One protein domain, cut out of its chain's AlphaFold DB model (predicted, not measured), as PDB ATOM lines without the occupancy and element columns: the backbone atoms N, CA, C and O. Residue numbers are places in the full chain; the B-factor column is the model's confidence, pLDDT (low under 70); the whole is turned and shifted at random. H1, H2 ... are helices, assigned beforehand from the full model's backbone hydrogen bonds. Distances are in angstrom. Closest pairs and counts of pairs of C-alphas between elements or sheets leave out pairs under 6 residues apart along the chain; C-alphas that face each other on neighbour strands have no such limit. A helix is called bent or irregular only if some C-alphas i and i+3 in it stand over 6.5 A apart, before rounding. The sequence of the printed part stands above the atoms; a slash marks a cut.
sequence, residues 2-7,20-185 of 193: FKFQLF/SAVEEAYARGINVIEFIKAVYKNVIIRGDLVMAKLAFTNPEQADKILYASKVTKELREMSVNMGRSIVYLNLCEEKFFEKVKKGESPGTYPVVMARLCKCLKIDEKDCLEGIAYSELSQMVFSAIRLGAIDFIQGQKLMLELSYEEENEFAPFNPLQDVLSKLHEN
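Overview. This is residues 2 to 7 and 20 to 185 of the 193 residues of the protein "Urease accessory protein UreF" of Acidianus ambivalens (UniProt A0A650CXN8). Two long helices, H3 and H8, lie side by side and run opposite ways as the core; H4 and H7 pack at one end of this pair and H5 packs on H7, making a bundle of five with H6 on H5. At the other end H2 packs on both long helices with H10 across it, H9 folds back along H8, and residues 161 to 173 pass round the outside of H3. The printed part has 172 residues with ten named helices, H1 to H10 in order, and no named strand: its class is all helix. It is compact, with a radius of gyration of the C-alphas of 15.5 A and spans of 45 by 33 by 30 A.

Arrangement. Begin at H1, residues 2 to 6, which only just touches residues 126 to 130 of H8, residues 124 to 145, with 3 pairs of C-alphas within 8 A, the closest being Lys 3 and Gly 130 at 7.8 A. H2, residues 22 to 27, forms a hairpin with H3, residues 32 to 55; their closest C-alphas are Tyr 26 and Val 32, 6.1 A apart. H3 has a kink of 35 degrees near residue 44 and is only just irregular, with C-alphas 46 and 49 6.7 A apart. H3 touches H8, the hub, at a shallow tilt of 29 degrees, opposite ways; the closest C-alphas are Leu 49 and Leu 128, at 6.1 A. Residues 47 to 55 of H3 touch H4, residues 59 to 69, in another hairpin, closest at Met 51 and Ala 62, 5.1 A. Look next at H5, residues 73 to 88: it touches H7, residues 109 to 119, at a shallow tilt of 22 degrees, the C-alphas of Gly 83 and Tyr 109 being closest at 3.8 A. Residues 84 to 87 of H5 touch H6, residues 95 to 101, closest at Val 87 and Phe 97, 5.8 A. H9, residues 151 to 160, touches residues 136 to 144 of H8, closest at Val 140 and Gly 154, 5.7 A. H10, residues 174 to 183, touches H2, closest at Glu 24 and Leu 179, 5.7 A. Every O i to N i+4 pair is within hydrogen-bond range in the helices other than H3, with 16 of 20, and H6, with 2 of 3.

Along the chain. Find C-alpha 2, where H1 begins, at (32.292, 58.221, -46.349). H3 starts at (44.587, 35.050, -28.593) and runs 30.4 A; H5 runs 22.0 A and H8 31.5 A. H10 ends at C-alpha 183, (41.866, 25.396, -39.943).

Size, cuts and confidence. The C-alphas farthest apart, Gly 29 and Glu 93, are 45.5 A apart. Residues 8 to 19 are not printed, and C-alphas 7 and 20 are 17.1 A apart across the cut. The link from H9 to H10 is long. No printed residue has a pLDDT under 70.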
ATOM      1  N   PHE A   2      31.844  59.445 -45.652       79.31
ATOM      2  CA  PHE A   2      32.292  58.221 -46.349       79.31
ATOM      3  C   PHE A   2      33.440  57.462 -45.666       79.31
ATOM      4  O   PHE A   2      33.363  56.247 -45.563       79.31
ATOM      5  N   LYS A   3      34.452  58.162 -45.130       84.50
ATOM      6  CA  LYS A   3      35.583  57.533 -44.417       84.50
ATOM      7  C   LYS A   3      35.120  56.592 -43.294       84.50
ATOM      8  O   LYS A   3      35.557  55.456 -43.244       84.50
ATOM      9  N   PHE A   4      34.176  57.026 -42.457       90.69
ATOM     10  CA  PHE A   4      33.638  56.187 -41.380       90.69
ATOM     11  C   PHE A   4      32.856  54.983 -41.910       90.69
ATOM     12  O   PHE A   4      32.974  53.897 -41.364       90.69
ATOM     13  N   GLN A   5      32.100  55.160 -42.996       93.19
ATOM     14  CA  GLN A   5      31.292  54.091 -43.582       93.19
ATOM     15  C   GLN A   5      32.143  52.949 -44.165       93.19
ATOM     16  O   GLN A   5      31.739  51.796 -44.067       93.19
ATOM     17  N   LEU A   6      33.293  53.252 -44.781       94.88
ATOM     18  CA  LEU A   6      34.138  52.235 -45.430       94.88
ATOM     19  C   LEU A   6      34.853  51.311 -44.442       94.88
ATOM     20  O   LEU A   6      35.150  50.168 -44.781       94.88
ATOM     21  N   PHE A   7      35.143  51.817 -43.244       95.12
ATOM     22  CA  PHE A   7      35.882  51.090 -42.209       95.12
ATOM     23  C   PHE A   7      34.983  50.615 -41.066       95.12
ATOM     24  O   PHE A   7      35.472  50.066 -40.079       95.12
ATOM     25  N   SER A  20      40.637  35.172 -39.542       92.12
ATOM     26  CA  SER A  20      42.086  35.287 -39.798       92.12
ATOM     27  C   SER A  20      42.933  34.338 -38.925       92.12
ATOM     28  O   SER A  20      43.963  34.735 -38.380       92.12
ATOM     29  N   ALA A  21      42.483  33.085 -38.780       95.00
ATOM     30  CA  ALA A  21      43.059  32.036 -37.925       95.00
ATOM     31  C   ALA A  21      42.930  32.234 -36.397       95.00
ATOM     32  O   ALA A  21      43.416  31.395 -35.632       95.00
ATOM     33  N   VAL A  22      42.221  33.269 -35.926       97.12
ATOM     34  CA  VAL A  22      41.916  33.456 -34.494       97.12
ATOM     35  C   VAL A  22      41.114  32.278 -33.928       97.12
ATOM     36  O   VAL A  22      41.370  31.851 -32.800       97.12
ATOM     37  N   GLU A  23      40.191  31.700 -34.706       96.19
ATOM     38  CA  GLU A  23      39.424  30.521 -34.277       96.19
ATOM     39  C   GLU A  23      40.320  29.311 -33.980       96.19
ATOM     40  O   GLU A  23      40.088  28.575 -33.014       96.19
ATOM     41  N   GLU A  24      41.352  29.096 -34.794       95.94
ATOM     42  CA  GLU A  24      42.274  27.979 -34.606       95.94
ATOM     43  C   GLU A  24      43.270  28.253 -33.476       95.94
ATOM     44  O   GLU A  24      43.586  27.343 -32.707       95.94
ATOM     45  N   ALA A  25      43.707  29.507 -33.307       97.12
ATOM     46  CA  ALA A  25      44.499  29.909 -32.148       97.12
ATOM     47  C   ALA A  25      43.755  29.594 -30.840       97.12
ATOM     48  O   ALA A  25      44.304  28.936 -29.952       97.12
ATOM     49  N   TYR A  26      42.483  29.997 -30.753       96.56
ATOM     50  CA  TYR A  26      41.646  29.753 -29.583       96.56
ATOM     51  C   TYR A  26      41.454  28.258 -29.305       96.56
ATOM     52  O   TYR A  26      41.701  27.801 -28.188       96.56
ATOM     53  N   ALA A  27      41.085  27.471 -30.319       94.94
ATOM     54  CA  ALA A  27      40.839  26.040 -30.145       94.94
ATOM     55  C   ALA A  27      42.077  25.249 -29.698       94.94
ATOM     56  O   ALA A  27      41.949  24.202 -29.066       94.94
ATOM     57  N   ARG A  28      43.280  25.752 -29.995       95.06
ATOM     58  CA  ARG A  28      44.551  25.152 -29.563       95.06
ATOM     59  C   ARG A  28      45.073  25.686 -28.232       95.06
ATOM     60  O   ARG A  28      46.167  25.302 -27.827       95.06
ATOM     61  N   GLY A  29      44.327  26.560 -27.557       96.31
ATOM     62  CA  GLY A  29      44.743  27.161 -26.290       96.31
ATOM     63  C   GLY A  29      45.895  28.160 -26.430       96.31
ATOM     64  O   GLY A  29      46.598  28.425 -25.456       96.31
ATOM     65  N   ILE A  30      46.115  28.709 -27.628       97.38
ATOM     66  CA  ILE A  30      47.087  29.784 -27.844       97.38
ATOM     67  C   ILE A  30      46.506  31.079 -27.270       97.38
ATOM     68  O   ILE A  30      45.312  31.350 -27.391       97.38
ATOM     69  N   ASN A  31      47.358  31.904 -26.658       97.88
ATOM     70  CA  ASN A  31      46.947  33.216 -26.170       97.88
ATOM     71  C   ASN A  31      46.514  34.110 -27.347       97.88
ATOM     72  O   ASN A  31      47.347  34.606 -28.106       97.88
ATOM     73  N   VAL A  32      45.200  34.319 -27.476       98.06
ATOM     74  CA  VAL A  32      44.587  35.050 -28.593       98.06
ATOM     75  C   VAL A  32      44.999  36.522 -28.625       98.06
ATOM     76  O   VAL A  32      45.178  37.070 -29.708       98.06
ATOM     77  N   ILE A  33      45.207  37.161 -27.470       98.31
ATOM     78  CA  ILE A  33      45.642  38.565 -27.417       98.31
ATOM     79  C   ILE A  33      47.033  38.701 -28.037       98.31
ATOM     80  O   ILE A  33      47.225  39.501 -28.950       98.31
ATOM     81  N   GLU A  34      47.989  37.885 -27.591       98.31
ATOM     82  CA  GLU A  34      49.357  37.915 -28.123       98.31
ATOM     83  C   GLU A  34      49.414  37.476 -29.590       98.31
ATOM     84  O   GLU A  34      50.170  38.039 -30.382       98.31
ATOM     85  N   PHE A  35      48.557  36.532 -29.987       98.56
ATOM     86  CA  PHE A  35      48.407  36.144 -31.385       98.56
ATOM     87  C   PHE A  35      47.942  37.317 -32.261       98.56
ATOM     88  O   PHE A  35      48.583  37.609 -33.269       98.56
ATOM     89  N   ILE A  36      46.882  38.030 -31.861       98.50
ATOM     90  CA  ILE A  36      46.375  39.198 -32.597       98.50
ATOM     91  C   ILE A  36      47.448  40.288 -32.683       98.50
ATOM     92  O   ILE A  36      47.663  40.835 -33.764       98.50
ATOM     93  N   LYS A  37      48.177  40.565 -31.591       98.50
ATOM     94  CA  LYS A  37      49.300  41.521 -31.602       98.50
ATOM     95  C   LYS A  37      50.369  41.126 -32.619       98.50
ATOM     96  O   LYS A  37      50.846  41.979 -33.366       98.50
ATOM     97  N   ALA A  38      50.738  39.847 -32.657       98.25
ATOM     98  CA  ALA A  38      51.738  39.336 -33.587       98.25
ATOM     99  C   ALA A  38      51.268  39.422 -35.046       98.25
ATOM    100  O   ALA A  38      52.040  39.849 -35.901       98.25
ATOM    101  N   VAL A  39      50.015  39.059 -35.347       98.25
ATOM    102  CA  VAL A  39      49.447  39.192 -36.702       98.25
ATOM    103  C   VAL A  39      49.385  40.658 -37.120       98.25
ATOM    104  O   VAL A  39      49.846  41.002 -38.206       98.25
ATOM    105  N   TYR A  40      48.892  41.534 -36.246       98.31
ATOM    106  CA  TYR A  40      48.789  42.958 -36.538       98.31
ATOM    107  C   TYR A  40      50.153  43.569 -36.874       98.31
ATOM    108  O   TYR A  40      50.332  44.140 -37.947       98.31
ATOM    109  N   LYS A  41      51.153  43.368 -36.012       97.69
ATOM    110  CA  LYS A  41      52.494  43.925 -36.227       97.69
ATOM    111  C   LYS A  41      53.211  43.290 -37.414       97.69
ATOM    112  O   LYS A  41      53.813  43.997 -38.209       97.69
ATOM    113  N   ASN A  42      53.166  41.966 -37.544       97.44
ATOM    114  CA  ASN A  42      54.032  41.276 -38.497       97.44
ATOM    115  C   ASN A  42      53.410  41.062 -39.875       97.44
ATOM    116  O   ASN A  42      54.155  40.768 -40.800       97.44
ATOM    117  N   VAL A  43      52.086  41.152 -40.024       97.50
ATOM    118  CA  VAL A  43      51.396  40.886 -41.299       97.50
ATOM    119  C   VAL A  43      50.628  42.107 -41.776       97.50
ATOM    120  O   VAL A  43      50.795  42.497 -42.930       97.50
ATOM    121  N   ILE A  44      49.858  42.753 -40.897       97.94
ATOM    122  CA  ILE A  44      49.062  43.922 -41.291       97.94
ATOM    123  C   ILE A  44      49.981  45.128 -41.516       97.94
ATOM    124  O   ILE A  44      50.075  45.623 -42.640       97.94
ATOM    125  N   ILE A  45      50.732  45.552 -40.493       98.19
ATOM    126  CA  ILE A  45      51.629  46.719 -40.587       98.19
ATOM    127  C   ILE A  45      52.709  46.509 -41.660       98.19
ATOM    128  O   ILE A  45      52.839  47.326 -42.565       98.19
ATOM    129  N   ARG A  46      53.447  45.390 -41.604       97.81
ATOM    130  CA  ARG A  46      54.594  45.112 -42.500       97.81
ATOM    131  C   ARG A  46      54.227  44.472 -43.845       97.81
ATOM    132  O   ARG A  46      55.115  44.090 -44.607       97.81
ATOM    133  N   GLY A  47      52.938  44.307 -44.136       97.88
ATOM    134  CA  GLY A  47      52.455  43.600 -45.322       97.88
ATOM    135  C   GLY A  47      51.271  44.289 -45.973       97.88
ATOM    136  O   GLY A  47      51.442  44.976 -46.984       97.88
ATOM    137  N   ASP A  48      50.082  44.091 -45.401       98.12
ATOM    138  CA  ASP A  48      48.817  44.585 -45.957       98.12
ATOM    139  C   ASP A  48      48.849  46.113 -46.159       98.12
ATOM    140  O   ASP A  48      48.531  46.592 -47.251       98.12
ATOM    141  N   LEU A  49      49.333  46.882 -45.175       98.50
ATOM    142  CA  LEU A  49      49.420  48.347 -45.269       98.50
ATOM    143  C   LEU A  49      50.510  48.833 -46.229       98.50
ATOM    144  O   LEU A  49      50.284  49.790 -46.972       98.50
ATOM    145  N   VAL A  50      51.660  48.154 -46.287       98.44
ATOM    146  CA  VAL A  50      52.734  48.483 -47.242       98.44
ATOM    147  C   VAL A  50      52.229  48.325 -48.681       98.44
ATOM    148  O   VAL A  50      52.473  49.176 -49.540       98.44
ATOM    149  N   MET A  51      51.471  47.258 -48.953       98.62
ATOM    150  CA  MET A  51      50.880  47.023 -50.273       98.62
ATOM    151  C   MET A  51      49.685  47.934 -50.555       98.62
ATOM    152  O   MET A  51      49.543  48.407 -51.682       98.62
ATOM    153  N   ALA A  52      48.867  48.255 -49.550       98.62
ATOM    154  CA  ALA A  52      47.823  49.268 -49.675       98.62
ATOM    155  C   ALA A  52      48.416  50.634 -50.064       98.62
ATOM    156  O   ALA A  52      47.911  51.283 -50.979       98.62
ATOM    157  N   LYS A  53      49.539  51.032 -49.456       98.56
ATOM    158  CA  LYS A  53      50.269  52.257 -49.809       98.56
ATOM    159  C   LYS A  53      50.769  52.217 -51.252       98.56
ATOM    160  O   LYS A  53      50.478  53.119 -52.038       98.56
ATOM    161  N   LEU A  54      51.443  51.135 -51.658       98.56
ATOM    162  CA  LEU A  54      51.881  50.963 -53.049       98.56
ATOM    163  C   LEU A  54      50.702  51.042 -54.033       98.56
ATOM    164  O   LEU A  54      50.825  51.648 -55.099       98.56
ATOM    165  N   ALA A  55      49.535  50.507 -53.668       98.50
ATOM    166  CA  ALA A  55      48.347  50.513 -54.514       98.50
ATOM    167  C   ALA A  55      47.804  51.915 -54.831       98.50
ATOM    168  O   ALA A  55      47.135  52.093 -55.857       98.50
ATOM    169  N   PHE A  56      48.126  52.949 -54.047       98.19
ATOM    170  CA  PHE A  56      47.794  54.324 -54.433       98.19
ATOM    171  C   PHE A  56      48.439  54.700 -55.770       98.19
ATOM    172  O   PHE A  56      47.836  55.440 -56.553       98.19
ATOM    173  N   THR A  57      49.610  54.160 -56.100       97.88
ATOM    174  CA  THR A  57      50.324  54.471 -57.347       97.88
ATOM    175  C   THR A  57      50.332  53.308 -58.337       97.88
ATOM    176  O   THR A  57      50.111  53.544 -59.523       97.88
ATOM    177  N   ASN A  58      50.507  52.073 -57.864       98.25
ATOM    178  CA  ASN A  58      50.687  50.879 -58.688       98.25
ATOM    179  C   ASN A  58      49.879  49.676 -58.145       98.25
ATOM    180  O   ASN A  58      50.451  48.771 -57.524       98.25
ATOM    181  N   PRO A  59      48.544  49.661 -58.334       98.38
ATOM    182  CA  PRO A  59      47.686  48.612 -57.784       98.38
ATOM    183  C   PRO A  59      47.970  47.220 -58.326       98.38
ATOM    184  O   PRO A  59      47.919  46.266 -57.564       98.38
ATOM    185  N   GLU A  60      48.283  47.074 -59.611       98.25
ATOM    186  CA  GLU A  60      48.495  45.758 -60.214       98.25
ATOM    187  C   GLU A  60      49.716  45.050 -59.623       98.25
ATOM    188  O   GLU A  60      49.679  43.846 -59.362       98.25
ATOM    189  N   GLN A  61      50.801  45.796 -59.391       98.31
ATOM    190  CA  GLN A  61      51.984  45.247 -58.739       98.31
ATOM    191  C   GLN A  61      51.699  44.916 -57.272       98.31
ATOM    192  O   GLN A  61      52.052  43.822 -56.828       98.31
ATOM    193  N   ALA A  62      51.049  45.830 -56.546       98.56
ATOM    194  CA  ALA A  62      50.691  45.623 -55.148       98.56
ATOM    195  C   ALA A  62      49.809  44.379 -54.966       98.56
ATOM    196  O   ALA A  62      50.102  43.531 -54.128       98.56
ATOM    197  N   ASP A  63      48.782  44.224 -55.804       98.69
ATOM    198  CA  ASP A  63      47.839  43.106 -55.743       98.69
ATOM    199  C   ASP A  63      48.524  41.765 -55.995       98.69
ATOM    200  O   ASP A  63      48.303  40.792 -55.276       98.69
ATOM    201  N   LYS A  64      49.410  41.719 -56.996       98.38
ATOM    202  CA  LYS A  64      50.164  40.511 -57.327       98.38
ATOM    203  C   LYS A  64      51.099  40.096 -56.192       98.38
ATOM    204  O   LYS A  64      51.176  38.908 -55.881       98.38
ATOM    205  N   ILE A  65      51.816  41.054 -55.599       98.38
ATOM    206  CA  ILE A  65      52.739  40.793 -54.488       98.38
ATOM    207  C   ILE A  65      51.958  40.336 -53.255       98.38
ATOM    208  O   ILE A  65      52.292  39.302 -52.677       98.38
ATOM    209  N   LEU A  66      50.893  41.054 -52.892       98.31
ATOM    210  CA  LEU A  66      50.111  40.753 -51.698       98.31
ATOM    211  C   LEU A  66      49.381  39.412 -51.800       98.31
ATOM    212  O   LEU A  66      49.341  38.638 -50.844       98.31
ATOM    213  N   TYR A  67      48.832  39.095 -52.973       98.38
ATOM    214  CA  TYR A  67      48.223  37.790 -53.211       98.38
ATOM    215  C   TYR A  67      49.241  36.654 -53.050       98.38
ATOM    216  O   TYR A  67      48.928  35.623 -52.456       98.38
ATOM    217  N   ALA A  68      50.464  36.844 -53.558       97.31
ATOM    218  CA  ALA A  68      51.527  35.848 -53.473       97.31
ATOM    219  C   ALA A  68      52.089  35.678 -52.050       97.31
ATOM    220  O   ALA A  68      52.556  34.589 -51.723       97.31
ATOM    221  N   SER A  69      52.041  36.712 -51.203       97.00
ATOM    222  CA  SER A  69      52.544  36.629 -49.825       97.00
ATOM    223  C   SER A  69      51.599  35.908 -48.867       97.00
ATOM    224  O   SER A  69      52.041  35.442 -47.821       97.00
ATOM    225  N   LYS A  70      50.304  35.793 -49.189       95.81
ATOM    226  CA  LYS A  70      49.351  35.021 -48.381       95.81
ATOM    227  C   LYS A  70      49.521  33.528 -48.696       95.81
ATOM    228  O   LYS A  70      49.121  33.050 -49.759       95.81
ATOM    229  N   VAL A  71      50.164  32.793 -47.786       93.25
ATOM    230  CA  VAL A  71      50.664  31.424 -48.030       93.25
ATOM    231  C   VAL A  71      49.542  30.385 -48.098       93.25
ATOM    232  O   VAL A  71      49.574  29.488 -48.949       93.25
ATOM    233  N   THR A  72      48.527  30.495 -47.245       94.94
ATOM    234  CA  THR A  72      47.424  29.525 -47.191       94.94
ATOM    235  C   THR A  72      46.310  29.860 -48.178       94.94
ATOM    236  O   THR A  72      46.190  30.989 -48.661       94.94
ATOM    237  N   LYS A  73      45.504  28.852 -48.537       94.50
ATOM    238  CA  LYS A  73      44.392  29.048 -49.473       94.50
ATOM    239  C   LYS A  73      43.311  29.916 -48.831       94.50
ATOM    240  O   LYS A  73      42.861  30.859 -49.470       94.50
ATOM    241  N   GLU A  74      42.982  29.620 -47.579       93.12
ATOM    242  CA  GLU A  74      42.004  30.349 -46.766       93.12
ATOM    243  C   GLU A  74      42.313  31.861 -46.716       93.12
ATOM    244  O   GLU A  74      41.538  32.658 -47.246       93.12
ATOM    245  N   LEU A  75      43.524  32.263 -46.303       95.38
ATOM    246  CA  LEU A  75      43.887  33.689 -46.233       95.38
ATOM    247  C   LEU A  75      43.825  34.400 -47.599       95.38
ATOM    248  O   LEU A  75      43.451  35.577 -47.677       95.38
ATOM    249  N   ARG A  76      44.193  33.709 -48.691       96.31
ATOM    250  CA  ARG A  76      44.067  34.258 -50.055       96.31
ATOM    251  C   ARG A  76      42.610  34.455 -50.442       96.31
ATOM    252  O   ARG A  76      42.261  35.515 -50.958       96.31
ATOM    253  N   GLU A  77      41.780  33.443 -50.222       96.12
ATOM    254  CA  GLU A  77      40.362  33.478 -50.571       96.12
ATOM    255  C   GLU A  77      39.615  34.520 -49.744       96.12
ATOM    256  O   GLU A  77      38.881  35.313 -50.327       96.12
ATOM    257  N   MET A  78      39.874  34.609 -48.436       96.19
ATOM    258  CA  MET A  78      39.355  35.670 -47.572       96.19
ATOM    259  C   MET A  78      39.637  37.054 -48.165       96.19
ATOM    260  O   MET A  78      38.710  37.825 -48.427       96.19
ATOM    261  N   SER A  79      40.912  37.358 -48.431       97.81
ATOM    262  CA  SER A  79      41.316  38.682 -48.913       97.81
ATOM    263  C   SER A  79      40.717  39.009 -50.286       97.81
ATOM    264  O   SER A  79      40.241  40.125 -50.500       97.81
ATOM    265  N   VAL A  80      40.689  38.039 -51.207       98.25
ATOM    266  CA  VAL A  80      40.105  38.213 -52.548       98.25
ATOM    267  C   VAL A  80      38.586  38.354 -52.495       98.25
ATOM    268  O   VAL A  80      38.028  39.195 -53.194       98.25
ATOM    269  N   ASN A  81      37.891  37.573 -51.670       97.62
ATOM    270  CA  ASN A  81      36.436  37.653 -51.542       97.62
ATOM    271  C   ASN A  81      36.007  39.009 -50.973       97.62
ATOM    272  O   ASN A  81      35.074  39.629 -51.491       97.62
ATOM    273  N   MET A  82      36.720  39.496 -49.954       98.06
ATOM    274  CA  MET A  82      36.483  40.819 -49.375       98.06
ATOM    275  C   MET A  82      36.741  41.927 -50.405       98.06
ATOM    276  O   MET A  82      35.878  42.780 -50.607       98.06
ATOM    277  N   GLY A  83      37.870  41.894 -51.121       98.25
ATOM    278  CA  GLY A  83      38.168  42.890 -52.155       98.25
ATOM    279  C   GLY A  83      37.185  42.850 -53.331       98.25
ATOM    280  O   GLY A  83      36.659  43.884 -53.739       98.25
ATOM    281  N   ARG A  84      36.820  41.668 -53.834       97.81
ATOM    282  CA  ARG A  84      35.794  41.538 -54.885       97.81
ATOM    283  C   ARG A  84      34.441  42.081 -54.450       97.81
ATOM    284  O   ARG A  84      33.788  42.754 -55.241       97.81
ATOM    285  N   SER A  85      34.046  41.855 -53.198       97.81
ATOM    286  CA  SER A  85      32.805  42.416 -52.653       97.81
ATOM    287  C   SER A  85      32.798  43.942 -52.757       97.81
ATOM    288  O   SER A  85      31.817  44.507 -53.233       97.81
ATOM    289  N   ILE A  86      33.916  44.607 -52.440       97.88
ATOM    290  CA  ILE A  86      34.069  46.062 -52.617       97.88
ATOM    291  C   ILE A  86      33.886  46.471 -54.081       97.88
ATOM    292  O   ILE A  86      33.143  47.408 -54.373       97.88
ATOM    293  N   VAL A  87      34.539  45.762 -55.005       98.00
ATOM    294  CA  VAL A  87      34.438  46.038 -56.446       98.00
ATOM    295  C   VAL A  87      32.988  45.939 -56.935       98.00
ATOM    296  O   VAL A  87      32.550  46.764 -57.739       98.00
ATOM    297  N   TYR A  88      32.223  44.967 -56.432       96.38
ATOM    298  CA  TYR A  88      30.822  44.770 -56.812       96.38
ATOM    299  C   TYR A  88      29.852  45.787 -56.205       96.38
ATOM    300  O   TYR A  88      28.776  45.981 -56.767       96.38
ATOM    301  N   LEU A  89      30.228  46.493 -55.130       96.06
ATOM    302  CA  LEU A  89      29.433  47.620 -54.625       96.06
ATOM    303  C   LEU A  89      29.401  48.802 -55.605       96.06
ATOM    304  O   LEU A  89      28.527  49.657 -55.489       96.06
ATOM    305  N   ASN A  90      30.337  48.854 -56.564       94.88
ATOM    306  CA  ASN A  90      30.383  49.844 -57.642       94.88
ATOM    307  C   ASN A  90      30.268  51.299 -57.140       94.88
ATOM    308  O   ASN A  90      29.593  52.135 -57.738       94.88
ATOM    309  N   LEU A  91      30.927  51.589 -56.012       95.31
ATOM    310  CA  LEU A  91      30.861  52.889 -55.335       95.31
ATOM    311  C   LEU A  91      31.600  54.002 -56.088       95.31
ATOM    312  O   LEU A  91      31.414  55.179 -55.781       95.31
ATOM    313  N   CYS A  92      32.457  53.644 -57.045       93.88
ATOM    314  CA  CYS A  92      33.109  54.583 -57.942       93.88
ATOM    315  C   CYS A  92      33.629  53.883 -59.212       93.88
ATOM    316  O   CYS A  92      33.740  52.655 -59.255       93.88
ATOM    317  N   GLU A  93      33.986  54.671 -60.228       94.62
ATOM    318  CA  GLU A  93      34.609  54.181 -61.461       94.62
ATOM    319  C   GLU A  93      36.137  54.173 -61.338       94.62
ATOM    320  O   GLU A  93      36.782  55.219 -61.229       94.62
ATOM    321  N   GLU A  94      36.733  52.984 -61.384       95.19
ATOM    322  CA  GLU A  94      38.170  52.797 -61.207       95.19
ATOM    323  C   GLU A  94      38.680  51.718 -62.190       95.19
ATOM    324  O   GLU A  94      38.062  50.671 -62.377       95.19
ATOM    325  N   LYS A  95      39.798  51.986 -62.884       96.19
ATOM    326  CA  LYS A  95      40.298  51.129 -63.980       96.19
ATOM    327  C   LYS A  95      40.786  49.750 -63.522       96.19
ATOM    328  O   LYS A  95      40.611  48.770 -64.243       96.19
ATOM    329  N   PHE A  96      41.439  49.677 -62.372       98.06
ATOM    330  CA  PHE A  96      41.862  48.435 -61.738       98.06
ATOM    331  C   PHE A  96      40.657  47.581 -61.303       98.06
ATOM    332  O   PHE A  96      40.707  46.362 -61.451       98.06
ATOM    333  N   PHE A  97      39.531  48.174 -60.891       98.38
ATOM    334  CA  PHE A  97      38.308  47.414 -60.582       98.38
ATOM    335  C   PHE A  97      37.790  46.624 -61.787       98.38
ATOM    336  O   PHE A  97      37.370  45.478 -61.636       98.38
ATOM    337  N   GLU A  98      37.895  47.175 -62.998       97.00
ATOM    338  CA  GLU A  98      37.543  46.447 -64.224       97.00
ATOM    339  C   GLU A  98      38.460  45.243 -64.478       97.00
ATOM    340  O   GLU A  98      37.991  44.195 -64.924       97.00
ATOM    341  N   LYS A  99      39.750  45.341 -64.136       97.56
ATOM    342  CA  LYS A  99      40.681  44.201 -64.205       97.56
ATOM    343  C   LYS A  99      40.304  43.107 -63.213       97.56
ATOM    344  O   LYS A  99      40.312  41.931 -63.571       97.56
ATOM    345  N   VAL A 100      39.915  43.485 -61.993       98.12
ATOM    346  CA  VAL A 100      39.425  42.538 -60.979       98.12
ATOM    347  C   VAL A 100      38.145  41.842 -61.455       98.12
ATOM    348  O   VAL A 100      38.065  40.616 -61.389       98.12
ATOM    349  N   LYS A 101      37.174  42.582 -62.016       97.12
ATOM    350  CA  LYS A 101      35.931  42.009 -62.580       97.12
ATOM    351  C   LYS A 101      36.201  41.018 -63.718       97.12
ATOM    352  O   LYS A 101      35.504  40.013 -63.820       97.12
ATOM    353  N   LYS A 102      37.213  41.281 -64.552       96.81
ATOM    354  CA  LYS A 102      37.643  40.396 -65.652       96.81
ATOM    355  C   LYS A 102      38.517  39.219 -65.206       96.81
ATOM    356  O   LYS A 102      38.820  38.356 -66.023       96.81
ATOM    357  N   GLY A 103      38.932  39.173 -63.938       95.62
ATOM    358  CA  GLY A 103      39.845  38.150 -63.422       95.62
ATOM    359  C   GLY A 103      41.309  38.337 -63.842       95.62
ATOM    360  O   GLY A 103      42.109  37.424 -63.670       95.62
ATOM    361  N   GLU A 104      41.675  39.508 -64.367       97.00
ATOM    362  CA  GLU A 104      43.052  39.856 -64.753       97.00
ATOM    363  C   GLU A 104      43.922  40.234 -63.539       97.00
ATOM    364  O   GLU A 104      45.149  40.294 -63.626       97.00
ATOM    365  N   SER A 105      43.299  40.518 -62.395       97.62
ATOM    366  CA  SER A 105      43.965  40.753 -61.111       97.62
ATOM    367  C   SER A 105      43.170  40.076 -59.988       97.62
ATOM    368  O   SER A 105      41.936  40.059 -60.066       97.62
ATOM    369  N   PRO A 106      43.833  39.487 -58.972       98.00
ATOM    370  CA  PRO A 106      43.157  38.852 -57.841       98.00
ATOM    371  C   PRO A 106      42.074  39.718 -57.180       98.00
ATOM    372  O   PRO A 106      40.950  39.244 -56.998       98.00
ATOM    373  N   GLY A 107      42.397  40.977 -56.866       98.19
ATOM    374  CA  GLY A 107      41.533  41.905 -56.141       98.19
ATOM    375  C   GLY A 107      41.567  41.691 -54.629       98.19
ATOM    376  O   GLY A 107      40.524  41.480 -54.019       98.19
ATOM    377  N   THR A 108      42.755  41.721 -54.027       98.62
ATOM    378  CA  THR A 108      42.959  41.615 -52.574       98.62
ATOM    379  C   THR A 108      42.399  42.823 -51.820       98.62
ATOM    380  O   THR A 108      42.450  43.960 -52.299       98.62
ATOM    381  N   TYR A 109      41.854  42.583 -50.624       98.50
ATOM    382  CA  TYR A 109      41.138  43.588 -49.831       98.50
ATOM    383  C   TYR A 109      41.924  44.891 -49.595       98.50
ATOM    384  O   TYR A 109      41.391  45.939 -49.968       98.50
ATOM    385  N   PRO A 110      43.173  44.882 -49.076       98.38
ATOM    386  CA  PRO A 110      43.892  46.127 -48.791       98.38
ATOM    387  C   PRO A 110      44.157  46.956 -50.052       98.38
ATOM    388  O   PRO A 110      44.015  48.179 -50.048       98.38
ATOM    389  N   VAL A 111      44.466  46.289 -51.169       98.75
ATOM    390  CA  VAL A 111      44.725  46.945 -52.457       98.75
ATOM    391  C   VAL A 111      43.450  47.548 -53.032       98.75
ATOM    392  O   VAL A 111      43.434  48.720 -53.408       98.75
ATOM    393  N   VAL A 112      42.359  46.782 -53.068       98.75
ATOM    394  CA  VAL A 112      41.067  47.280 -53.553       98.75
ATOM    395  C   VAL A 112      40.560  48.431 -52.682       98.75
ATOM    396  O   VAL A 112      40.089  49.434 -53.223       98.75
ATOM    397  N   MET A 113      40.690  48.335 -51.356       98.56
ATOM    398  CA  MET A 113      40.274  49.396 -50.440       98.56
ATOM    399  C   MET A 113      41.098  50.673 -50.646       98.56
ATOM    400  O   MET A 113      40.521  51.751 -50.769       98.56
ATOM    401  N   ALA A 114      42.422  50.568 -50.802       98.56
ATOM    402  CA  ALA A 114      43.276  51.709 -51.135       98.56
ATOM    403  C   ALA A 114      42.863  52.389 -52.452       98.56
ATOM    404  O   ALA A 114      42.796  53.618 -52.546       98.56
ATOM    405  N   ARG A 115      42.508  51.599 -53.475       98.62
ATOM    406  CA  ARG A 115      41.976  52.129 -54.740       98.62
ATOM    407  C   ARG A 115      40.632  52.815 -54.572       98.62
ATOM    408  O   ARG A 115      40.449  53.897 -55.134       98.62
ATOM    409  N   LEU A 116      39.737  52.250 -53.767       98.31
ATOM    410  CA  LEU A 116      38.465  52.884 -53.440       98.31
ATOM    411  C   LEU A 116      38.682  54.218 -52.715       98.31
ATOM    412  O   LEU A 116      38.108  55.227 -53.120       98.31
ATOM    413  N   CYS A 117      39.551  54.254 -51.701       98.00
ATOM    414  CA  CYS A 117      39.914  55.479 -50.991       98.00
ATOM    415  C   CYS A 117      40.412  56.558 -51.950       98.00
ATOM    416  O   CYS A 117      39.885  57.672 -51.955       98.00
ATOM    417  N   LYS A 118      41.384  56.218 -52.807       97.88
ATOM    418  CA  LYS A 118      41.935  57.155 -53.789       97.88
ATOM    419  C   LYS A 118      40.852  57.687 -54.727       97.88
ATOM    420  O   LYS A 118      40.791  58.888 -54.988       97.88
ATOM    421  N   CYS A 119      39.986  56.804 -55.212       97.06
ATOM    422  CA  CYS A 119      38.873  57.140 -56.091       97.06
ATOM    423  C   CYS A 119      37.875  58.109 -55.430       97.06
ATOM    424  O   CYS A 119      37.426  59.074 -56.047       97.06
ATOM    425  N   LEU A 120      37.600  57.904 -54.139       96.69
ATOM    426  CA  LEU A 120      36.729  58.745 -53.315       96.69
ATOM    427  C   LEU A 120      37.443  59.962 -52.700       96.69
ATOM    428  O   LEU A 120      36.848  60.667 -51.883       96.69
ATOM    429  N   LYS A 121      38.695  60.238 -53.096       96.50
ATOM    430  CA  LYS A 121      39.517  61.356 -52.599       96.50
ATOM    431  C   LYS A 121      39.716  61.336 -51.074       96.50
ATOM    432  O   LYS A 121      39.762  62.383 -50.428       96.50
ATOM    433  N   ILE A 122      39.807  60.142 -50.495       97.25
ATOM    434  CA  ILE A 122      40.255  59.929 -49.117       97.25
ATOM    435  C   ILE A 122      41.783  59.991 -49.118       97.25
ATOM    436  O   ILE A 122      42.419  59.430 -50.011       97.25
ATOM    437  N   ASP A 123      42.346  60.709 -48.146       96.44
ATOM    438  CA  ASP A 123      43.795  60.845 -48.004       96.44
ATOM    439  C   ASP A 123      44.464  59.483 -47.770       96.44
ATOM    440  O   ASP A 123      43.857  58.577 -47.193       96.44
ATOM    441  N   GLU A 124      45.708  59.345 -48.229       97.44
ATOM    442  CA  GLU A 124      46.463  58.094 -48.127       97.44
ATOM    443  C   GLU A 124      46.585  57.650 -46.669       97.44
ATOM    444  O   GLU A 124      46.232  56.516 -46.348       97.44
ATOM    445  N   LYS A 125      46.979  58.562 -45.774       96.56
ATOM    446  CA  LYS A 125      47.165  58.249 -44.358       96.56
ATOM    447  C   LYS A 125      45.862  57.801 -43.696       96.56
ATOM    448  O   LYS A 125      45.832  56.746 -43.069       96.56
ATOM    449  N   ASP A 126      44.779  58.552 -43.900       96.81
ATOM    450  CA  ASP A 126      43.458  58.202 -43.362       96.81
ATOM    451  C   ASP A 126      42.976  56.832 -43.867       96.81
ATOM    452  O   ASP A 126      42.295  56.098 -43.151       96.81
ATOM    453  N   CYS A 127      43.302  56.487 -45.116       97.69
ATOM    454  CA  CYS A 127      42.948  55.189 -45.671       97.69
ATOM    455  C   CYS A 127      43.745  54.054 -45.022       97.69
ATOM    456  O   CYS A 127      43.159  53.033 -44.669       97.69
ATOM    457  N   LEU A 128      45.059  54.228 -44.843       98.06
ATOM    458  CA  LEU A 128      45.916  53.227 -44.206       98.06
ATOM    459  C   LEU A 128      45.513  52.994 -42.745       98.06
ATOM    460  O   LEU A 128      45.370  51.844 -42.334       98.06
ATOM    461  N   GLU A 129      45.234  54.061 -41.992       97.38
ATOM    462  CA  GLU A 129      44.705  53.967 -40.624       97.38
ATOM    463  C   GLU A 129      43.359  53.228 -40.585       97.38
ATOM    464  O   GLU A 129      43.135  52.373 -39.727       97.38
ATOM    465  N   GLY A 130      42.476  53.507 -41.547       97.25
ATOM    466  CA  GLY A 130      41.185  52.839 -41.669       97.25
ATOM    467  C   GLY A 130      41.285  51.346 -41.992       97.25
ATOM    468  O   GLY A 130      40.583  50.541 -41.378       97.25
ATOM    469  N   ILE A 131      42.173  50.958 -42.914       97.81
ATOM    470  CA  ILE A 131      42.446  49.547 -43.238       97.81
ATOM    471  C   ILE A 131      43.000  48.838 -41.999       97.81
ATOM    472  O   ILE A 131      42.481  47.791 -41.613       97.81
ATOM    473  N   ALA A 132      43.979  49.448 -41.322       97.81
ATOM    474  CA  ALA A 132      44.577  48.899 -40.108       97.81
ATOM    475  C   ALA A 132      43.521  48.665 -39.016       97.81
ATOM    476  O   ALA A 132      43.471  47.595 -38.405       97.81
ATOM    477  N   TYR A 133      42.643  49.648 -38.799       96.94
ATOM    478  CA  TYR A 133      41.519  49.533 -37.875       96.94
ATOM    479  C   TYR A 133      40.543  48.423 -38.287       96.94
ATOM    480  O   TYR A 133      40.102  47.643 -37.439       96.94
ATOM    481  N   SER A 134      40.192  48.331 -39.571       96.62
ATOM    482  CA  SER A 134      39.219  47.354 -40.063       96.62
ATOM    483  C   SER A 134      39.715  45.917 -39.870       96.62
ATOM    484  O   SER A 134      38.995  45.097 -39.299       96.62
ATOM    485  N   GLU A 135      40.966  45.624 -40.228       97.31
ATOM    486  CA  GLU A 135      41.541  44.282 -40.062       97.31
ATOM    487  C   GLU A 135      41.770  43.923 -38.583       97.31
ATOM    488  O   GLU A 135      41.480  42.800 -38.157       97.31
ATOM    489  N   LEU A 136      42.207  44.882 -37.755       97.62
ATOM    490  CA  LEU A 136      42.344  44.667 -36.312       97.62
ATOM    491  C   LEU A 136      40.990  44.407 -35.643       97.62
ATOM    492  O   LEU A 136      40.834  43.434 -34.903       97.62
ATOM    493  N   SER A 137      40.005  45.269 -35.904       96.56
ATOM    494  CA  SER A 137      38.666  45.153 -35.319       96.56
ATOM    495  C   SER A 137      37.987  43.851 -35.735       96.56
ATOM    496  O   SER A 137      37.367  43.199 -34.897       96.56
ATOM    497  N   GLN A 138      38.179  43.399 -36.977       96.56
ATOM    498  CA  GLN A 138      37.707  42.096 -37.438       96.56
ATOM    499  C   GLN A 138      38.243  40.949 -36.564       96.56
ATOM    500  O   GLN A 138      37.452  40.138 -36.069       96.56
ATOM    501  N   MET A 139      39.561  40.889 -36.333       97.75
ATOM    502  CA  MET A 139      40.168  39.858 -35.483       97.75
ATOM    503  C   MET A 139      39.671  39.945 -34.038       97.75
ATOM    504  O   MET A 139      39.260  38.933 -33.466       97.75
ATOM    505  N   VAL A 140      39.634  41.148 -33.460       98.06
ATOM    506  CA  VAL A 140      39.169  41.374 -32.082       98.06
ATOM    507  C   VAL A 140      37.706  40.964 -31.912       98.06
ATOM    508  O   VAL A 140      37.366  40.247 -30.972       98.06
ATOM    509  N   PHE A 141      36.829  41.352 -32.837       97.00
ATOM    510  CA  PHE A 141      35.417  40.982 -32.779       97.00
ATOM    511  C   PHE A 141      35.208  39.484 -32.996       97.00
ATOM    512  O   PHE A 141      34.323  38.908 -32.366       97.00
ATOM    513  N   SER A 142      36.037  38.824 -33.813       97.00
ATOM    514  CA  SER A 142      36.006  37.361 -33.924       97.00
ATOM    515  C   SER A 142      36.367  36.682 -32.596       97.00
ATOM    516  O   SER A 142      35.642  35.790 -32.159       97.00
ATOM    517  N   ALA A 143      37.395  37.170 -31.891       97.81
ATOM    518  CA  ALA A 143      37.798  36.655 -30.584       97.81
ATOM    519  C   ALA A 143      36.698  36.825 -29.522       97.81
ATOM    520  O   ALA A 143      36.448  35.907 -28.741       97.81
ATOM    521  N   ILE A 144      35.998  37.966 -29.525       97.62
ATOM    522  CA  ILE A 144      34.858  38.212 -28.629       97.62
ATOM    523  C   ILE A 144      33.710  37.242 -28.927       97.62
ATOM    524  O   ILE A 144      33.162  36.636 -28.010       97.62
ATOM    525  N   ARG A 145      33.355  37.045 -30.206       95.81
ATOM    526  CA  ARG A 145      32.282  36.112 -30.603       95.81
ATOM    527  C   ARG A 145      32.595  34.660 -30.242       95.81
ATOM    528  O   ARG A 145      31.675  33.909 -29.936       95.81
ATOM    529  N   LEU A 146      33.873  34.278 -30.255       95.69
ATOM    530  CA  LEU A 146      34.344  32.963 -29.804       95.69
ATOM    531  C   LEU A 146      34.291  32.785 -28.279       95.69
ATOM    532  O   LEU A 146      34.466  31.669 -27.795       95.69
ATOM    533  N   GLY A 147      34.096  33.868 -27.519       96.75
ATOM    534  CA  GLY A 147      34.250  33.868 -26.065       96.75
ATOM    535  C   GLY A 147      35.708  33.748 -25.608       96.75
ATOM    536  O   GLY A 147      35.951  33.435 -24.447       96.75
ATOM    537  N   ALA A 148      36.676  33.989 -26.501       97.19
ATOM    538  CA  ALA A 148      38.101  33.897 -26.189       97.19
ATOM    539  C   ALA A 148      38.597  35.078 -25.337       97.19
ATOM    540  O   ALA A 148      39.544  34.933 -24.566       97.19
ATOM    541  N   ILE A 149      37.963  36.244 -25.496       98.12
ATOM    542  CA  ILE A 149      38.191  37.465 -24.713       98.12
ATOM    543  C   ILE A 149      36.857  38.184 -24.479       98.12
ATOM    544  O   ILE A 149      35.914  38.013 -25.254       98.12
ATOM    545  N   ASP A 150      36.783  39.027 -23.451       98.00
ATOM    546  CA  ASP A 150      35.637  39.912 -23.231       98.00
ATOM    547  C   ASP A 150      35.745  41.245 -24.010       98.00
ATOM    548  O   ASP A 150      36.767  41.585 -24.617       98.00
ATOM    549  N   PHE A 151      34.661  42.029 -23.999       96.81
ATOM    550  CA  PHE A 151      34.586  43.312 -24.708       96.81
ATOM    551  C   PHE A 151      35.533  44.381 -24.140       96.81
ATOM    552  O   PHE A 151      35.983  45.254 -24.883       96.81
ATOM    553  N   ILE A 152      35.869  44.319 -22.847       98.19
ATOM    554  CA  ILE A 152      36.786  45.262 -22.198       98.19
ATOM    555  C   ILE A 152      38.215  44.970 -22.656       98.19
ATOM    556  O   ILE A 152      38.947  45.890 -23.022       98.19
ATOM    557  N   GLN A 153      38.610  43.697 -22.665       98.25
ATOM    558  CA  GLN A 153      39.894  43.232 -23.183       98.25
ATOM    559  C   GLN A 153      40.048  43.596 -24.660       98.25
ATOM    560  O   GLN A 153      41.087  44.132 -25.042       98.25
ATOM    561  N   GLY A 154      39.006  43.382 -25.469       97.88
ATOM    562  CA  GLY A 154      39.010  43.756 -26.883       97.88
ATOM    563  C   GLY A 154      39.237  45.253 -27.106       97.88
ATOM    564  O   GLY A 154      40.116  45.630 -27.877       97.88
ATOM    565  N   GLN A 155      38.513  46.119 -26.388       97.38
ATOM    566  CA  GLN A 155      38.700  47.572 -26.506       97.38
ATOM    567  C   GLN A 155      40.080  48.030 -26.019       97.38
ATOM    568  O   GLN A 155      40.708  48.866 -26.666       97.38
ATOM    569  N   LYS A 156      40.597  47.457 -24.924       98.06
ATOM    570  CA  LYS A 156      41.963  47.742 -24.457       98.06
ATOM    571  C   LYS A 156      43.010  47.368 -25.504       98.06
ATOM    572  O   LYS A 156      43.924  48.148 -25.732       98.06
ATOM    573  N   LEU A 157      42.854  46.215 -26.155       97.94
ATOM    574  CA  LEU A 157      43.761  45.769 -27.209       97.94
ATOM    575  C   LEU A 157      43.733  46.704 -28.427       97.94
ATOM    576  O   LEU A 157      44.786  47.052 -28.951       97.94
ATOM    577  N   MET A 158      42.545  47.147 -28.847       96.44
ATOM    578  CA  MET A 158      42.404  48.106 -29.949       96.44
ATOM    579  C   MET A 158      42.988  49.486 -29.620       96.44
ATOM    580  O   MET A 158      43.493  50.151 -30.514       96.44
ATOM    581  N   LEU A 159      42.937  49.913 -28.354       96.19
ATOM    582  CA  LEU A 159      43.575  51.155 -27.899       96.19
ATOM    583  C   LEU A 159      45.100  51.034 -27.785       96.19
ATOM    584  O   LEU A 159      45.803  52.024 -27.965       96.19
ATOM    585  N   GLU A 160      45.607  49.847 -27.448       96.81
ATOM    586  CA  GLU A 160      47.045  49.575 -27.332       96.81
ATOM    587  C   GLU A 160      47.737  49.562 -28.703       96.81
ATOM    588  O   GLU A 160      48.877  50.005 -28.827       96.81
ATOM    589  N   LEU A 161      47.065  49.031 -29.725       95.69
ATOM    590  CA  LEU A 161      47.626  48.848 -31.059       95.69
ATOM    591  C   LEU A 161      47.314  50.050 -31.955       95.69
ATOM    592  O   LEU A 161      46.245  50.136 -32.557       95.69
ATOM    593  N   SER A 162      48.271  50.970 -32.057       88.56
ATOM    594  CA  SER A 162      48.217  52.092 -32.995       88.56
ATOM    595  C   SER A 162      48.721  51.710 -34.385       88.56
ATOM    596  O   SER A 162      49.593  50.854 -34.532       88.56
ATOM    597  N   TYR A 163      48.218  52.419 -35.398       92.06
ATOM    598  CA  TYR A 163      48.846  52.441 -36.714       92.06
ATOM    599  C   TYR A 163      50.271  52.996 -36.604       92.06
ATOM    600  O   TYR A 163      50.493  54.057 -36.016       92.06
ATOM    601  N   GLU A 164      51.214  52.283 -37.205       91.38
ATOM    602  CA  GLU A 164      52.602  52.699 -37.368       91.38
ATOM    603  C   GLU A 164      52.951  52.600 -38.851       91.38
ATOM    604  O   GLU A 164      52.641  51.607 -39.511       91.38
ATOM    605  N   GLU A 165      53.559  53.653 -39.394       91.00
ATOM    606  CA  GLU A 165      53.950  53.662 -40.797       91.00
ATOM    607  C   GLU A 165      55.179  52.774 -41.010       91.00
ATOM    608  O   GLU A 165      56.230  52.989 -40.409       91.00
ATOM    609  N   GLU A 166      55.049  51.809 -41.915       94.88
ATOM    610  CA  GLU A 166      56.121  50.927 -42.362       94.88
ATOM    611  C   GLU A 166      56.250  51.017 -43.887       94.88
ATOM    612  O   GLU A 166      55.264  51.193 -44.608       94.88
ATOM    613  N   ASN A 167      57.478  50.902 -44.388       93.44
ATOM    614  CA  ASN A 167      57.780  50.921 -45.817       93.44
ATOM    615  C   ASN A 167      58.423  49.615 -46.302       93.44
ATOM    616  O   ASN A 167      58.417  49.343 -47.503       93.44
ATOM    617  N   GLU A 168      58.981  48.804 -45.401       95.69
ATOM    618  CA  GLU A 168      59.541  47.503 -45.742       95.69
ATOM    619  C   GLU A 168      58.439  46.441 -45.842       95.69
ATOM    620  O   GLU A 168      57.767  46.111 -44.864       95.69
ATOM    621  N   PHE A 169      58.288  45.853 -47.031       97.81
ATOM    622  CA  PHE A 169      57.412  44.703 -47.218       97.81
ATOM    623  C   PHE A 169      58.086  43.426 -46.711       97.81
ATOM    624  O   PHE A 169      58.894  42.813 -47.413       97.81
ATOM    625  N   ALA A 170      57.729  43.020 -45.497       96.75
ATOM    626  CA  ALA A 170      58.236  41.814 -44.857       96.75
ATOM    627  C   ALA A 170      57.151  41.120 -44.010       96.75
ATOM    628  O   ALA A 170      57.356  40.918 -42.806       96.75
ATOM    629  N   PRO A 171      55.989  40.753 -44.599       96.38
ATOM    630  CA  PRO A 171      54.956  40.045 -43.863       96.38
ATOM    631  C   PRO A 171      55.451  38.660 -43.451       96.38
ATOM    632  O   PRO A 171      55.810  37.845 -44.302       96.38
ATOM    633  N   PHE A 172      55.467  38.380 -42.148       94.12
ATOM    634  CA  PHE A 172      55.942  37.091 -41.650       94.12
ATOM    635  C   PHE A 172      55.324  36.711 -40.305       94.12
ATOM    636  O   PHE A 172      55.696  37.238 -39.258       94.12
ATOM    637  N   ASN A 173      54.417  35.735 -40.317       96.38
ATOM    638  CA  ASN A 173      53.918  35.112 -39.095       96.38
ATOM    639  C   ASN A 173      53.638  33.616 -39.324       96.38
ATOM    640  O   ASN A 173      52.490  33.232 -39.554       96.38
ATOM    641  N   PRO A 174      54.664  32.746 -39.213       95.56
ATOM    642  CA  PRO A 174      54.519  31.310 -39.459       95.56
ATOM    643  C   PRO A 174      53.438  30.646 -38.616       95.56
ATOM    644  O   PRO A 174      52.831  29.669 -39.044       95.56
ATOM    645  N   LEU A 175      53.193  31.163 -37.407       96.75
ATOM    646  CA  LEU A 175      52.140  30.644 -36.552       96.75
ATOM    647  C   LEU A 175      50.768  30.848 -37.201       96.75
ATOM    648  O   LEU A 175      49.977  29.912 -37.234       96.75
ATOM    649  N   GLN A 176      50.503  32.029 -37.765       96.94
ATOM    650  CA  GLN A 176      49.265  32.287 -38.499       96.94
ATOM    651  C   GLN A 176      49.129  31.359 -39.710       96.94
ATOM    652  O   GLN A 176      48.056  30.792 -39.910       96.94
ATOM    653  N   ASP A 177      50.203  31.157 -40.476       95.56
ATOM    654  CA  ASP A 177      50.181  30.282 -41.653       95.56
ATOM    655  C   ASP A 177      49.878  28.827 -41.273       95.56
ATOM    656  O   ASP A 177      49.034  28.172 -41.887       95.56
ATOM    657  N   VAL A 178      50.520  28.318 -40.219       96.38
ATOM    658  CA  VAL A 178      50.272  26.964 -39.707       96.38
ATOM    659  C   VAL A 178      48.836  26.831 -39.205       96.38
ATOM    660  O   VAL A 178      48.162  25.860 -39.544       96.38
ATOM    661  N   LEU A 179      48.346  27.800 -38.430       96.06
ATOM    662  CA  LEU A 179      46.986  27.768 -37.893       96.06
ATOM    663  C   LEU A 179      45.936  27.867 -38.999       96.06
ATOM    664  O   LEU A 179      45.009  27.068 -39.017       96.06
ATOM    665  N   SER A 180      46.107  28.765 -39.969       94.12
ATOM    666  CA  SER A 180      45.213  28.836 -41.128       94.12
ATOM    667  C   SER A 180      45.236  27.526 -41.922       94.12
ATOM    668  O   SER A 180      44.187  27.018 -42.306       94.12
ATOM    669  N   LYS A 181      46.403  26.894 -42.098       94.69
ATOM    670  CA  LYS A 181      46.476  25.610 -42.804       94.69
ATOM    671  C   LYS A 181      45.780  24.471 -42.053       94.69
ATOM    672  O   LYS A 181      45.210  23.578 -42.677       94.69
ATOM    673  N   LEU A 182      45.853  24.468 -40.725       93.12
ATOM    674  CA  LEU A 182      45.168  23.479 -39.888       93.12
ATOM    675  C   LEU A 182      43.659  23.715 -39.883       93.12
ATOM    676  O   LEU A 182      42.893  22.754 -39.979       93.12
ATOM    677  N   HIS A 183      43.255  24.985 -39.860       91.88
ATOM    678  CA  HIS A 183      41.866  25.396 -39.943       91.88
ATOM    679  C   HIS A 183      41.197  24.861 -41.214       91.88
ATOM    680  O   HIS A 183      40.075  24.383 -41.111       91.88
ATOM    681  N   GLU A 184      41.888  24.782 -42.362       90.25
ATOM    682  CA  GLU A 184      41.356  24.192 -43.610       90.25
ATOM    683  C   GLU A 184      40.714  22.801 -43.420       90.25
ATOM    684  O   GLU A 184      39.685  22.532 -44.041       90.25
ATOM    685  N   ASN A 185      41.244  21.955 -42.528       87.50
ATOM    686  CA  ASN A 185      40.800  20.563 -42.342       87.50
ATOM    687  C   ASN A 185      39.976  20.323 -41.067       87.50
ATOM    688  O   ASN A 185      39.656  19.178 -40.749       87.50
TER     689      ASN A 185